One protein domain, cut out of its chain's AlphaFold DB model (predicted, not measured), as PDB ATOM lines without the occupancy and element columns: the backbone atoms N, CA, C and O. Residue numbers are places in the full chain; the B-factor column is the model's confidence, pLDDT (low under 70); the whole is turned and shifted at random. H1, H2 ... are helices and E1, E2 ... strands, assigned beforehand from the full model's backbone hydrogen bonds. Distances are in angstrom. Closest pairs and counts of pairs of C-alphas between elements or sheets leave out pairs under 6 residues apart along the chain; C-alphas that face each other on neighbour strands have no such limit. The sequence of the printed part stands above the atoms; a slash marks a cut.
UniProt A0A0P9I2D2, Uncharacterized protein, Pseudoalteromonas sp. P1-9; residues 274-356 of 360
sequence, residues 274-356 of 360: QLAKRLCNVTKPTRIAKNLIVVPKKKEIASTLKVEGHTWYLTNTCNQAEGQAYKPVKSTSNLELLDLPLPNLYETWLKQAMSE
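AT A GLANCE: This is residues 274 to 356 of the 360 residues of an uncharacterized protein of Pseudoalteromonas sp. P1-9 (UniProt A0A0P9I2D2). Picture one strongly twisted sheet of five strands, curled like part of a barrel, with the short helix H1 standing up from it and the longer helix H2 set away from it after an unnamed stretch, residues 328 to 343. The printed part has 83 residues with two named helices and five named strands, in the order H1 E1 E2 E3 E4 E5 H2. The antiparallel sheet runs E1 E2 E5 E4 E3, and the class is mixed, helices and strands. The whole is compact, with a radius of gyration of the C-alphas of 13.0 A and spans of 36 by 30 by 25 A.

HOW THE PARTS SIT: Start at H1, residues 274 to 280, which is on the sheet and stands up from it at 54 degrees. Its closest C-alphas to E5, residues 323 to 327, are those of Cys 280 and Gly 323, 4.9 A apart. Next look at the hairpin of E1, residues 286 to 289, and E2, residues 292 to 296: N 286 and O 294 are within hydrogen-bond range at 2.8 A. E2 is antiparallel to E5, with N 293 and O 326 at 3.0 A. E3, residues 304 to 307, and E4, residues 310 to 315, form a hairpin, with N 305 and O 312 at 2.8 A. E4 and E5 form another, with N 313 and O 327 at 2.7 A. E3 E4 E5 are a meander, each strand the antiparallel neighbour of the one before; E2 E3 E4 E5 are a Greek key, the meander's last strand also neighbouring E2. H2, residues 344 to 355, is not on the sheet and is apart from H1. In H1 and H2 every O i to N i+4 pair is within range.

IN THESE COORDINATES: Find C-alpha 274 at (187.779, 124.993, 171.794), where H1 begins. E4 spans 15.5 A. H2 runs 16.5 A to C-alpha 355 at (173.863, 140.903, 148.040).

THE WHOLE: The farthest C-alphas, Lys 299 and Ser 355, are 40.8 A apart. The printed part has no cut, E5 to H2 is a long link, and no printed residue is under 70 in pLDDT.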
ATOM      1  N   GLN A 274     188.633 124.010 171.113       94.75
ATOM      2  CA  GLN A 274     187.779 124.993 171.794       94.75
ATOM      3  C   GLN A 274     186.644 125.519 170.901       94.75
ATOM      4  O   GLN A 274     185.509 125.623 171.356       94.75
ATOM      5  N   LEU A 275     186.940 125.823 169.633       93.56
ATOM      6  CA  LEU A 275     185.941 126.286 168.670       93.56
ATOM      7  C   LEU A 275     184.994 125.147 168.277       93.56
ATOM      8  O   LEU A 275     183.784 125.346 168.260       93.56
ATOM      9  N   ALA A 276     185.536 123.944 168.061       96.12
ATOM     10  CA  ALA A 276     184.754 122.743 167.790       96.12
ATOM     11  C   ALA A 276     183.734 122.488 168.909       96.12
ATOM     12  O   ALA A 276     182.552 122.357 168.633       96.12
ATOM     13  N   LYS A 277     184.151 122.504 170.183       95.25
ATOM     14  CA  LYS A 277     183.227 122.337 171.318       95.25
ATOM     15  C   LYS A 277     182.116 123.384 171.343       95.25
ATOM     16  O   LYS A 277     180.982 123.052 171.657       95.25
ATOM     17  N   ARG A 278     182.436 124.642 171.023       95.38
ATOM     18  CA  ARG A 278     181.457 125.737 171.023       95.38
ATOM     19  C   ARG A 278     180.406 125.574 169.928       95.38
ATOM     20  O   ARG A 278     179.238 125.825 170.185       95.38
ATOM     21  N   LEU A 279     180.826 125.207 168.719       95.56
ATOM     22  CA  LEU A 279     179.944 125.176 167.550       95.56
ATOM     23  C   LEU A 279     179.275 123.817 167.336       95.56
ATOM     24  O   LEU A 279     178.156 123.752 166.846       95.56
ATOM     25  N   CYS A 280     179.958 122.729 167.683       96.75
ATOM     26  CA  CYS A 280     179.545 121.384 167.305       96.75
ATOM     27  C   CYS A 280     178.847 120.602 168.424       96.75
ATOM     28  O   CYS A 280     178.280 119.551 168.143       96.75
ATOM     29  N   ASN A 281     178.872 121.060 169.680       95.38
ATOM     30  CA  ASN A 281     178.157 120.381 170.765       95.38
ATOM     31  C   ASN A 281     176.672 120.761 170.733       95.38
ATOM     32  O   ASN A 281     176.207 121.615 171.485       95.38
ATOM     33  N   VAL A 282     175.941 120.132 169.814       94.38
ATOM     34  CA  VAL A 282     174.518 120.386 169.569       94.38
ATOM     35  C   VAL A 282     173.665 119.234 170.093       94.38
ATOM     36  O   VAL A 282     174.051 118.070 170.007       94.38
ATOM     37  N   THR A 283     172.474 119.548 170.600       93.44
ATOM     38  CA  THR A 283     171.489 118.553 171.073       93.44
ATOM     39  C   THR A 283     170.433 118.208 170.021       93.44
ATOM     40  O   THR A 283     169.720 117.218 170.156       93.44
ATOM     41  N   LYS A 284     170.355 118.993 168.942       92.81
ATOM     42  CA  LYS A 284     169.468 118.792 167.790       92.81
ATOM     43  C   LYS A 284     170.182 119.190 166.492       92.81
ATOM     44  O   LYS A 284     171.140 119.965 166.565       92.81
ATOM     45  N   PRO A 285     169.739 118.702 165.316       93.38
ATOM     46  CA  PRO A 285     170.251 119.171 164.032       93.38
ATOM     47  C   PRO A 285     170.237 120.699 163.960       93.38
ATOM     48  O   PRO A 285     169.198 121.323 164.163       93.38
ATOM     49  N   THR A 286     171.404 121.292 163.729       95.00
ATOM     50  CA  THR A 286     171.608 122.740 163.775       95.00
ATOM     51  C   THR A 286     172.490 123.157 162.609       95.00
ATOM     52  O   THR A 286     173.570 122.604 162.407       95.00
ATOM     53  N   ARG A 287     172.045 124.151 161.838       94.62
ATOM     54  CA  ARG A 287     172.874 124.799 160.822       94.62
ATOM     55  C   ARG A 287     173.770 125.825 161.511       94.62
ATOM     56  O   ARG A 287     173.264 126.797 162.056       94.62
ATOM     57  N   ILE A 288     175.079 125.580 161.529       95.25
ATOM     58  CA  ILE A 288     176.059 126.436 162.230       95.25
ATOM     59  C   ILE A 288     176.742 127.437 161.295       95.25
ATOM     60  O   ILE A 288     177.373 128.384 161.752       95.25
ATOM     61  N   ALA A 289     176.646 127.194 159.988       96.12
ATOM     62  CA  ALA A 289     177.191 128.022 158.924       96.12
ATOM     63  C   ALA A 289     176.363 127.813 157.656       96.12
ATOM     64  O   ALA A 289     175.631 126.823 157.531       96.12
ATOM     65  N   LYS A 290     176.530 128.685 156.658       95.06
ATOM     66  CA  LYS A 290     175.889 128.495 155.351       95.06
ATOM     67  C   LYS A 290     176.258 127.131 154.756       95.06
ATOM     68  O   LYS A 290     175.363 126.439 154.275       95.06
ATOM     69  N   ASN A 291     177.514 126.700 154.889       96.50
ATOM     70  CA  ASN A 291     178.021 125.429 154.368       96.50
ATOM     71  C   ASN A 291     178.001 124.245 155.349       96.50
ATOM     72  O   ASN A 291     178.452 123.173 154.957       96.50
ATOM     73  N   LEU A 292     177.501 124.390 156.585       97.44
ATOM     74  CA  LEU A 292     177.591 123.315 157.584       97.44
ATOM     75  C   LEU A 292     176.320 123.102 158.401       97.44
ATOM     76  O   LEU A 292     175.789 124.020 159.035       97.44
ATOM     77  N   ILE A 293     175.923 121.834 158.480       97.00
ATOM     78  CA  ILE A 293     174.928 121.325 159.424       97.00
ATOM     79  C   ILE A 293     175.618 120.366 160.384       97.00
ATOM     80  O   ILE A 293     176.362 119.484 159.962       97.00
ATOM     81  N   VAL A 294     175.342 120.522 161.675       97.19
ATOM     82  CA  VAL A 294     175.809 119.615 162.721       97.19
ATOM     83  C   VAL A 294     174.626 118.873 163.319       97.19
ATOM     84  O   VAL A 294     173.586 119.465 163.609       97.19
ATOM     85  N   VAL A 295     174.790 117.572 163.529       95.56
ATOM     86  CA  VAL A 295     173.831 116.720 164.241       95.56
ATOM     87  C   VAL A 295     174.497 116.087 165.466       95.56
ATOM     88  O   VAL A 295     175.716 115.887 165.448       95.56
ATOM     89  N   PRO A 296     173.741 115.732 166.521       94.62
ATOM     90  CA  PRO A 296     174.289 114.981 167.648       94.62
ATOM     91  C   PRO A 296     174.902 113.660 167.170       94.62
ATOM     92  O   PRO A 296     174.291 112.943 166.368       94.62
ATOM     93  N   LYS A 297     176.106 113.324 167.644       89.25
ATOM     94  CA  LYS A 297     176.803 112.111 167.209       89.25
ATOM     95  C   LYS A 297     176.096 110.861 167.740       89.25
ATOM     96  O   LYS A 297     175.863 110.715 168.936       89.25
ATOM     97  N   LYS A 298     175.752 109.949 166.829       82.75
ATOM     98  CA  LYS A 298     175.200 108.620 167.138       82.75
ATOM     99  C   LYS A 298     176.320 107.572 167.145       82.75
ATOM    100  O   LYS A 298     177.422 107.844 166.673       82.75
ATOM    101  N   LYS A 299     176.029 106.367 167.659       76.06
ATOM    102  CA  LYS A 299     176.963 105.221 167.614       76.06
ATOM    103  C   LYS A 299     177.372 104.868 166.179       76.06
ATOM    104  O   LYS A 299     178.534 104.560 165.947       76.06
ATOM    105  N   GLU A 300     176.439 104.973 165.234       81.06
ATOM    106  CA  GLU A 300     176.687 104.789 163.802       81.06
ATOM    107  C   GLU A 300     176.609 106.133 163.074       81.06
ATOM    108  O   GLU A 300     175.620 106.865 163.187       81.06
ATOM    109  N   ILE A 301     177.672 106.465 162.338       84.38
ATOM    110  CA  ILE A 301     177.787 107.714 161.583       84.38
ATOM    111  C   ILE A 301     177.410 107.436 160.129       84.38
ATOM    112  O   ILE A 301     178.122 106.728 159.419       84.38
ATOM    113  N   ALA A 302     176.303 108.018 159.671       90.31
ATOM    114  CA  ALA A 302     175.925 107.962 158.265       90.31
ATOM    115  C   ALA A 302     176.851 108.856 157.424       90.31
ATOM    116  O   ALA A 302     177.152 109.984 157.818       90.31
ATOM    117  N   SER A 303     177.255 108.384 156.243       92.56
ATOM    118  CA  SER A 303     178.077 109.159 155.299       92.56
ATOM    119  C   SER A 303     177.314 110.313 154.640       92.56
ATOM    120  O   SER A 303     177.931 111.258 154.144       92.56
ATOM    121  N   THR A 304     175.979 110.252 154.649       95.00
ATOM    122  CA  THR A 304     175.104 111.296 154.113       95.00
ATOM    123  C   THR A 304     173.933 111.601 155.042       95.00
ATOM    124  O   THR A 304     173.525 110.769 155.854       95.00
ATOM    125  N   LEU A 305     173.392 112.808 154.904       93.62
ATOM    126  CA  LEU A 305     172.233 113.315 155.626       93.62
ATOM    127  C   LEU A 305     171.299 114.016 154.631       93.62
ATOM    128  O   LEU A 305     171.749 114.851 153.852       93.62
ATOM    129  N   LYS A 306     169.998 113.709 154.653       93.19
ATOM    130  CA  LYS A 306     169.000 114.451 153.868       93.19
ATOM    131  C   LYS A 306     168.405 115.571 154.717       93.19
ATOM    132  O   LYS A 306     167.803 115.290 155.749       93.19
ATOM    133  N   VAL A 307     168.550 116.817 154.273       87.81
ATOM    134  CA  VAL A 307     167.959 118.003 154.913       87.81
ATOM    135  C   VAL A 307     167.319 118.863 153.837       87.81
ATOM    136  O   VAL A 307     167.975 119.164 152.844       87.81
ATOM    137  N   GLU A 308     166.048 119.233 154.018       84.12
ATOM    138  CA  GLU A 308     165.319 120.138 153.106       84.12
ATOM    139  C   GLU A 308     165.415 119.711 151.627       84.12
ATOM    140  O   GLU A 308     165.670 120.516 150.738       84.12
ATOM    141  N   GLY A 309     165.294 118.408 151.355       84.56
ATOM    142  CA  GLY A 309     165.390 117.857 149.996       84.56
ATOM    143  C   GLY A 309     166.810 117.776 149.415       84.56
ATOM    144  O   GLY A 309     166.987 117.209 148.341       84.56
ATOM    145  N   HIS A 310     167.829 118.258 150.130       88.06
ATOM    146  CA  HIS A 310     169.227 118.235 149.704       88.06
ATOM    147  C   HIS A 310     170.013 117.130 150.411       88.06
ATOM    148  O   HIS A 310     169.763 116.802 151.574       88.06
ATOM    149  N   THR A 311     170.988 116.556 149.704       95.25
ATOM    150  CA  THR A 311     171.925 115.589 150.284       95.25
ATOM    151  C   THR A 311     173.154 116.323 150.797       95.25
ATOM    152  O   THR A 311     173.819 117.030 150.048       95.25
ATOM    153  N   TRP A 312     173.456 116.117 152.069       96.75
ATOM    154  CA  TRP A 312     174.636 116.621 152.749       96.75
ATOM    155  C   TRP A 312     175.597 115.464 153.020       96.75
ATOM    156  O   TRP A 312     175.172 114.350 153.323       96.75
ATOM    157  N   TYR A 313     176.890 115.719 152.910       97.50
ATOM    158  CA  TYR A 313     177.972 114.745 152.968       97.50
ATOM    159  C   TYR A 313     178.811 114.966 154.214       97.50
ATOM    160  O   TYR A 313     179.040 116.104 154.618       97.50
ATOM    161  N   LEU A 314     179.262 113.875 154.821       96.69
ATOM    162  CA  LEU A 314     180.104 113.905 156.008       96.69
ATOM    163  C   LEU A 314     181.339 114.802 155.810       96.69
ATOM    164  O   LEU A 314     181.993 114.729 154.771       96.69
ATOM    165  N   THR A 315     181.680 115.612 156.813       96.44
ATOM    166  CA  THR A 315     182.913 116.415 156.822       96.44
ATOM    167  C   THR A 315     183.647 116.334 158.159       96.44
ATOM    168  O   THR A 315     183.078 115.968 159.191       96.44
ATOM    169  N   ASN A 316     184.927 116.699 158.135       95.50
ATOM    170  CA  ASN A 316     185.859 116.568 159.248       95.50
ATOM    171  C   ASN A 316     185.817 117.740 160.245       95.50
ATOM    172  O   ASN A 316     186.451 117.659 161.300       95.50
ATOM    173  N   THR A 317     185.058 118.805 159.957       96.94
ATOM    174  CA  THR A 317     184.976 120.035 160.766       96.94
ATOM    175  C   THR A 317     184.842 119.783 162.272       96.94
ATOM    176  O   THR A 317     185.569 120.369 163.074       96.94
ATOM    177  N   CYS A 318     183.933 118.887 162.672       96.75
ATOM    178  CA  CYS A 318     183.592 118.643 164.077       96.75
ATOM    179  C   CYS A 318     184.316 117.442 164.709       96.75
ATOM    180  O   CYS A 318     183.937 117.011 165.796       96.75
ATOM    181  N   ASN A 319     185.393 116.924 164.103       94.62
ATOM    182  CA  ASN A 319     186.111 115.737 164.606       94.62
ATOM    183  C   ASN A 319     186.667 115.886 166.038       94.62
ATOM    184  O   ASN A 319     186.992 114.891 166.680       94.62
ATOM    185  N   GLN A 320     186.773 117.117 166.546       94.12
ATOM    186  CA  GLN A 320     187.263 117.445 167.890       94.12
ATOM    187  C   GLN A 320     186.129 117.749 168.900       94.12
ATOM    188  O   GLN A 320     186.384 118.371 169.937       94.12
ATOM    189  N   ALA A 321     184.885 117.358 168.598       94.31
ATOM    190  CA  ALA A 321     183.682 117.654 169.382       94.31
ATOM    191  C   ALA A 321     182.657 116.494 169.380       94.31
ATOM    192  O   ALA A 321     182.913 115.424 168.828       94.31
ATOM    193  N   GLU A 322     181.507 116.699 170.033       92.31
ATOM    194  CA  GLU A 322     180.463 115.673 170.222       92.31
ATOM    195  C   GLU A 322     179.389 115.658 169.123       92.31
ATOM    196  O   GLU A 322     178.521 114.788 169.116       92.31
ATOM    197  N   GLY A 323     179.439 116.600 168.183       94.38
ATOM    198  CA  GLY A 323     178.578 116.614 167.002       94.38
ATOM    199  C   GLY A 323     179.271 116.065 165.763       94.38
ATOM    200  O   GLY A 323     180.497 116.056 165.661       94.38
ATOM    201  N   GLN A 324     178.468 115.649 164.788       96.19
ATOM    202  CA  GLN A 324     178.928 115.285 163.455       96.19
ATOM    203  C   GLN A 324     178.527 116.364 162.451       96.19
ATOM    204  O   GLN A 324     177.348 116.701 162.353       96.19
ATOM    205  N   ALA A 325     179.499 116.880 161.696       97.19
ATOM    206  CA  ALA A 325     179.260 117.876 160.659       97.19
ATOM    207  C   ALA A 325     179.029 117.241 159.288       97.19
ATOM    208  O   ALA A 325     179.652 116.232 158.938       97.19
ATOM    209  N   TYR A 326     178.186 117.907 158.505       97.94
ATOM    210  CA  TYR A 326     177.919 117.626 157.107       97.94
ATOM    211  C   TYR A 326     177.980 118.916 156.281       97.94
ATOM    212  O   TYR A 326     177.594 119.982 156.766       97.94
ATOM    213  N   LYS A 327     178.414 118.803 155.025       97.25
ATOM    214  CA  LYS A 327     178.498 119.876 154.023       97.25
ATOM    215  C   LYS A 327     177.667 119.535 152.776       97.25
ATOM    216  O   LYS A 327     177.460 118.358 152.503       97.25
ATOM    217  N   PRO A 328     177.180 120.502 151.990       96.06
ATOM    218  CA  PRO A 328     176.248 120.235 150.888       96.06
ATOM    219  C   PRO A 328     176.944 119.797 149.587       96.06
ATOM    220  O   PRO A 328     176.277 119.434 148.623       96.06
ATOM    221  N   VAL A 329     178.281 119.836 149.535       95.75
ATOM    222  CA  VAL A 329     179.080 119.408 148.377       95.75
ATOM    223  C   VAL A 329     179.821 118.108 148.687       95.75
ATOM    224  O   VAL A 329     180.405 117.954 149.758       95.75
ATOM    225  N   LYS A 330     179.808 117.158 147.746       95.44
ATOM    226  CA  LYS A 330     180.475 115.856 147.921       95.44
ATOM    227  C   LYS A 330     181.999 115.956 147.841       95.44
ATOM    228  O   LYS A 330     182.699 115.186 148.489       95.44
ATOM    229  N   SER A 331     182.508 116.854 147.001       93.94
ATOM    230  CA  SER A 331     183.940 117.022 146.773       93.94
ATOM    231  C   SER A 331     184.621 117.765 147.925       93.94
ATOM    232  O   SER A 331     183.993 118.489 148.704       93.94
ATOM    233  N   THR A 332     185.940 117.629 148.013       95.19
ATOM    234  CA  THR A 332     186.776 118.560 148.779       95.19
ATOM    235  C   THR A 332     186.595 119.969 148.205       95.19
ATOM    236  O   THR A 332     186.502 120.134 146.987       95.19
ATOM    237  N   SER A 333     186.471 120.973 149.074       96.25
ATOM    238  CA  SER A 333     186.238 122.370 148.685       96.25
ATOM    239  C   SER A 333     187.409 123.262 149.097       96.25
ATOM    240  O   SER A 333     188.287 122.841 149.853       96.25
ATOM    241  N   ASN A 334     187.376 124.521 148.666       95.69
ATOM    242  CA  ASN A 334     188.322 125.564 149.067       95.69
ATOM    243  C   ASN A 334     188.247 125.955 150.562       95.69
ATOM    244  O   ASN A 334     189.123 126.664 151.057       95.69
ATOM    245  N   LEU A 335     187.218 125.501 151.290       97.06
ATOM    246  CA  LEU A 335     187.115 125.631 152.752       97.06
ATOM    247  C   LEU A 335     187.759 124.448 153.492       97.06
ATOM    248  O   LEU A 335     187.913 124.491 154.709       97.06
ATOM    249  N   GLU A 336     188.133 123.383 152.780       96.38
ATOM    250  CA  GLU A 336     188.904 122.261 153.323       96.38
ATOM    251  C   GLU A 336     190.374 122.359 152.902       96.38
ATOM    252  O   GLU A 336     191.264 122.273 153.745       96.38
ATOM    253  N   LEU A 337     190.619 122.584 151.606       95.38
ATOM    254  CA  LEU A 337     191.941 122.785 151.021       95.38
ATOM    255  C   LEU A 337     191.933 124.050 150.166       95.38
ATOM    256  O   LEU A 337     191.315 124.085 149.105       95.38
ATOM    257  N   LEU A 338     192.658 125.068 150.621       92.38
ATOM    258  CA  LEU A 338     192.636 126.422 150.067       92.38
ATOM    259  C   LEU A 338     192.866 126.506 148.546       92.38
ATOM    260  O   LEU A 338     192.276 127.358 147.884       92.38
ATOM    261  N   ASP A 339     193.720 125.646 147.990       90.62
ATOM    262  CA  ASP A 339     194.117 125.706 146.576       90.62
ATOM    263  C   ASP A 339     193.058 125.179 145.600       90.62
ATOM    264  O   ASP A 339     193.222 125.302 144.383       90.62
ATOM    265  N   LEU A 340     191.971 124.597 146.110       94.19
ATOM    266  CA  LEU A 340     190.890 124.078 145.284       94.19
ATOM    267  C   LEU A 340     189.991 125.199 144.738       94.19
ATOM    268  O   LEU A 340     189.863 126.261 145.350       94.19
ATOM    269  N   PRO A 341     189.334 124.976 143.585       93.44
ATOM    270  CA  PRO A 341     188.376 125.930 143.045       93.44
ATOM    271  C   PRO A 341     187.149 126.077 143.957       93.44
ATOM    272  O   PRO A 341     186.763 125.148 144.671       93.44
ATOM    273  N   LEU A 342     186.511 127.247 143.886       95.25
ATOM    274  CA  LEU A 342     185.241 127.519 144.554       95.25
ATOM    275  C   LEU A 342     184.128 126.664 143.916       95.25
ATOM    276  O   LEU A 342     183.898 126.787 142.713       95.25
ATOM    277  N   PRO A 343     183.411 125.814 144.673       96.50
ATOM    278  CA  PRO A 343     182.274 125.078 144.127       96.50
ATOM    279  C   PRO A 343     181.142 126.019 143.686       96.50
ATOM    280  O   PRO A 343     180.792 126.939 144.424       96.50
ATOM    281  N   ASN A 344     180.483 125.730 142.558       95.75
ATOM    282  CA  ASN A 344     179.389 126.558 142.014       95.75
ATOM    283  C   ASN A 344     178.267 126.842 143.032       95.75
ATOM    284  O   ASN A 344     177.711 127.943 143.076       95.75
ATOM    285  N   LEU A 345     177.934 125.855 143.875       95.00
ATOM    286  CA  LEU A 345     176.938 126.030 144.935       95.00
ATOM    287  C   LEU A 345     177.386 127.082 145.962       95.00
ATOM    288  O   LEU A 345     176.588 127.918 146.380       95.00
ATOM    289  N   TYR A 346     178.665 127.069 146.343       96.75
ATOM    290  CA  TYR A 346     179.226 128.044 147.279       96.75
ATOM    291  C   TYR A 346     179.340 129.417 146.651       96.75
ATOM    292  O   TYR A 346     179.019 130.389 147.321       96.75
ATOM    293  N   GLU A 347     179.709 129.508 145.376       96.38
ATOM    294  CA  GLU A 347     179.688 130.777 144.653       96.38
ATOM    295  C   GLU A 347     178.288 131.399 144.647       96.38
ATOM    296  O   GLU A 347     178.134 132.577 144.962       96.38
ATOM    297  N   THR A 348     177.257 130.597 144.372       95.56
ATOM    298  CA  THR A 348     175.857 131.052 144.376       95.56
ATOM    299  C   THR A 348     175.451 131.585 145.750       95.56
ATOM    300  O   THR A 348     174.958 132.707 145.866       95.56
ATOM    301  N   TRP A 349     175.704 130.815 146.811       95.56
ATOM    302  CA  TRP A 349     175.374 131.225 148.179       95.56
ATOM    303  C   TRP A 349     176.207 132.405 148.674       95.56
ATOM    304  O   TRP A 349     175.702 133.227 149.436       95.56
ATOM    305  N   LEU A 350     177.467 132.507 148.249       95.88
ATOM    306  CA  LEU A 350     178.342 133.624 148.581       95.88
ATOM    307  C   LEU A 350     177.847 134.911 147.922       95.88
ATOM    308  O   LEU A 350     177.709 135.920 148.603       95.88
ATOM    309  N   LYS A 351     177.508 134.863 146.629       95.19
ATOM    310  CA  LYS A 351     176.913 135.994 145.901       95.19
ATOM    311  C   LYS A 351     175.614 136.452 146.546       95.19
ATOM    312  O   LYS A 351     175.430 137.646 146.745       95.19
ATOM    313  N   GLN A 352     174.743 135.514 146.912       93.88
ATOM    314  CA  GLN A 352     173.516 135.837 147.633       93.88
ATOM    315  C   GLN A 352     173.826 136.530 148.969       93.88
ATOM    316  O   GLN A 352     173.295 137.601 149.235       93.88
ATOM    317  N   ALA A 353     174.738 135.970 149.769       92.81
ATOM    318  CA  ALA A 353     175.113 136.536 151.064       92.81
ATOM    319  C   ALA A 353     175.758 137.928 150.959       92.81
ATOM    320  O   ALA A 353     175.581 138.750 151.849       92.81
ATOM    321  N   MET A 354     176.505 138.192 149.887       92.25
ATOM    322  CA  MET A 354     177.095 139.504 149.604       92.25
ATOM    323  C   MET A 354     176.059 140.527 149.120       92.25
ATOM    324  O   MET A 354     176.249 141.726 149.307       92.25
ATOM    325  N   SER A 355     174.971 140.062 148.504       88.88
ATOM    326  CA  SER A 355     173.863 140.903 148.040       88.88
ATOM    327  C   SER A 355     172.829 141.210 149.129       88.88
ATOM    328  O   SER A 355     172.041 142.142 148.985       88.88
ATOM    329  N   GLU A 356     172.817 140.448 150.220       81.88
ATOM    330  CA  GLU A 356     171.959 140.690 151.381       81.88
ATOM    331  C   GLU A 356     172.591 141.780 152.268       81.88
ATOM    332  O   GLU A 356     173.690 141.614 152.797       81.88
TER     333      GLU A 356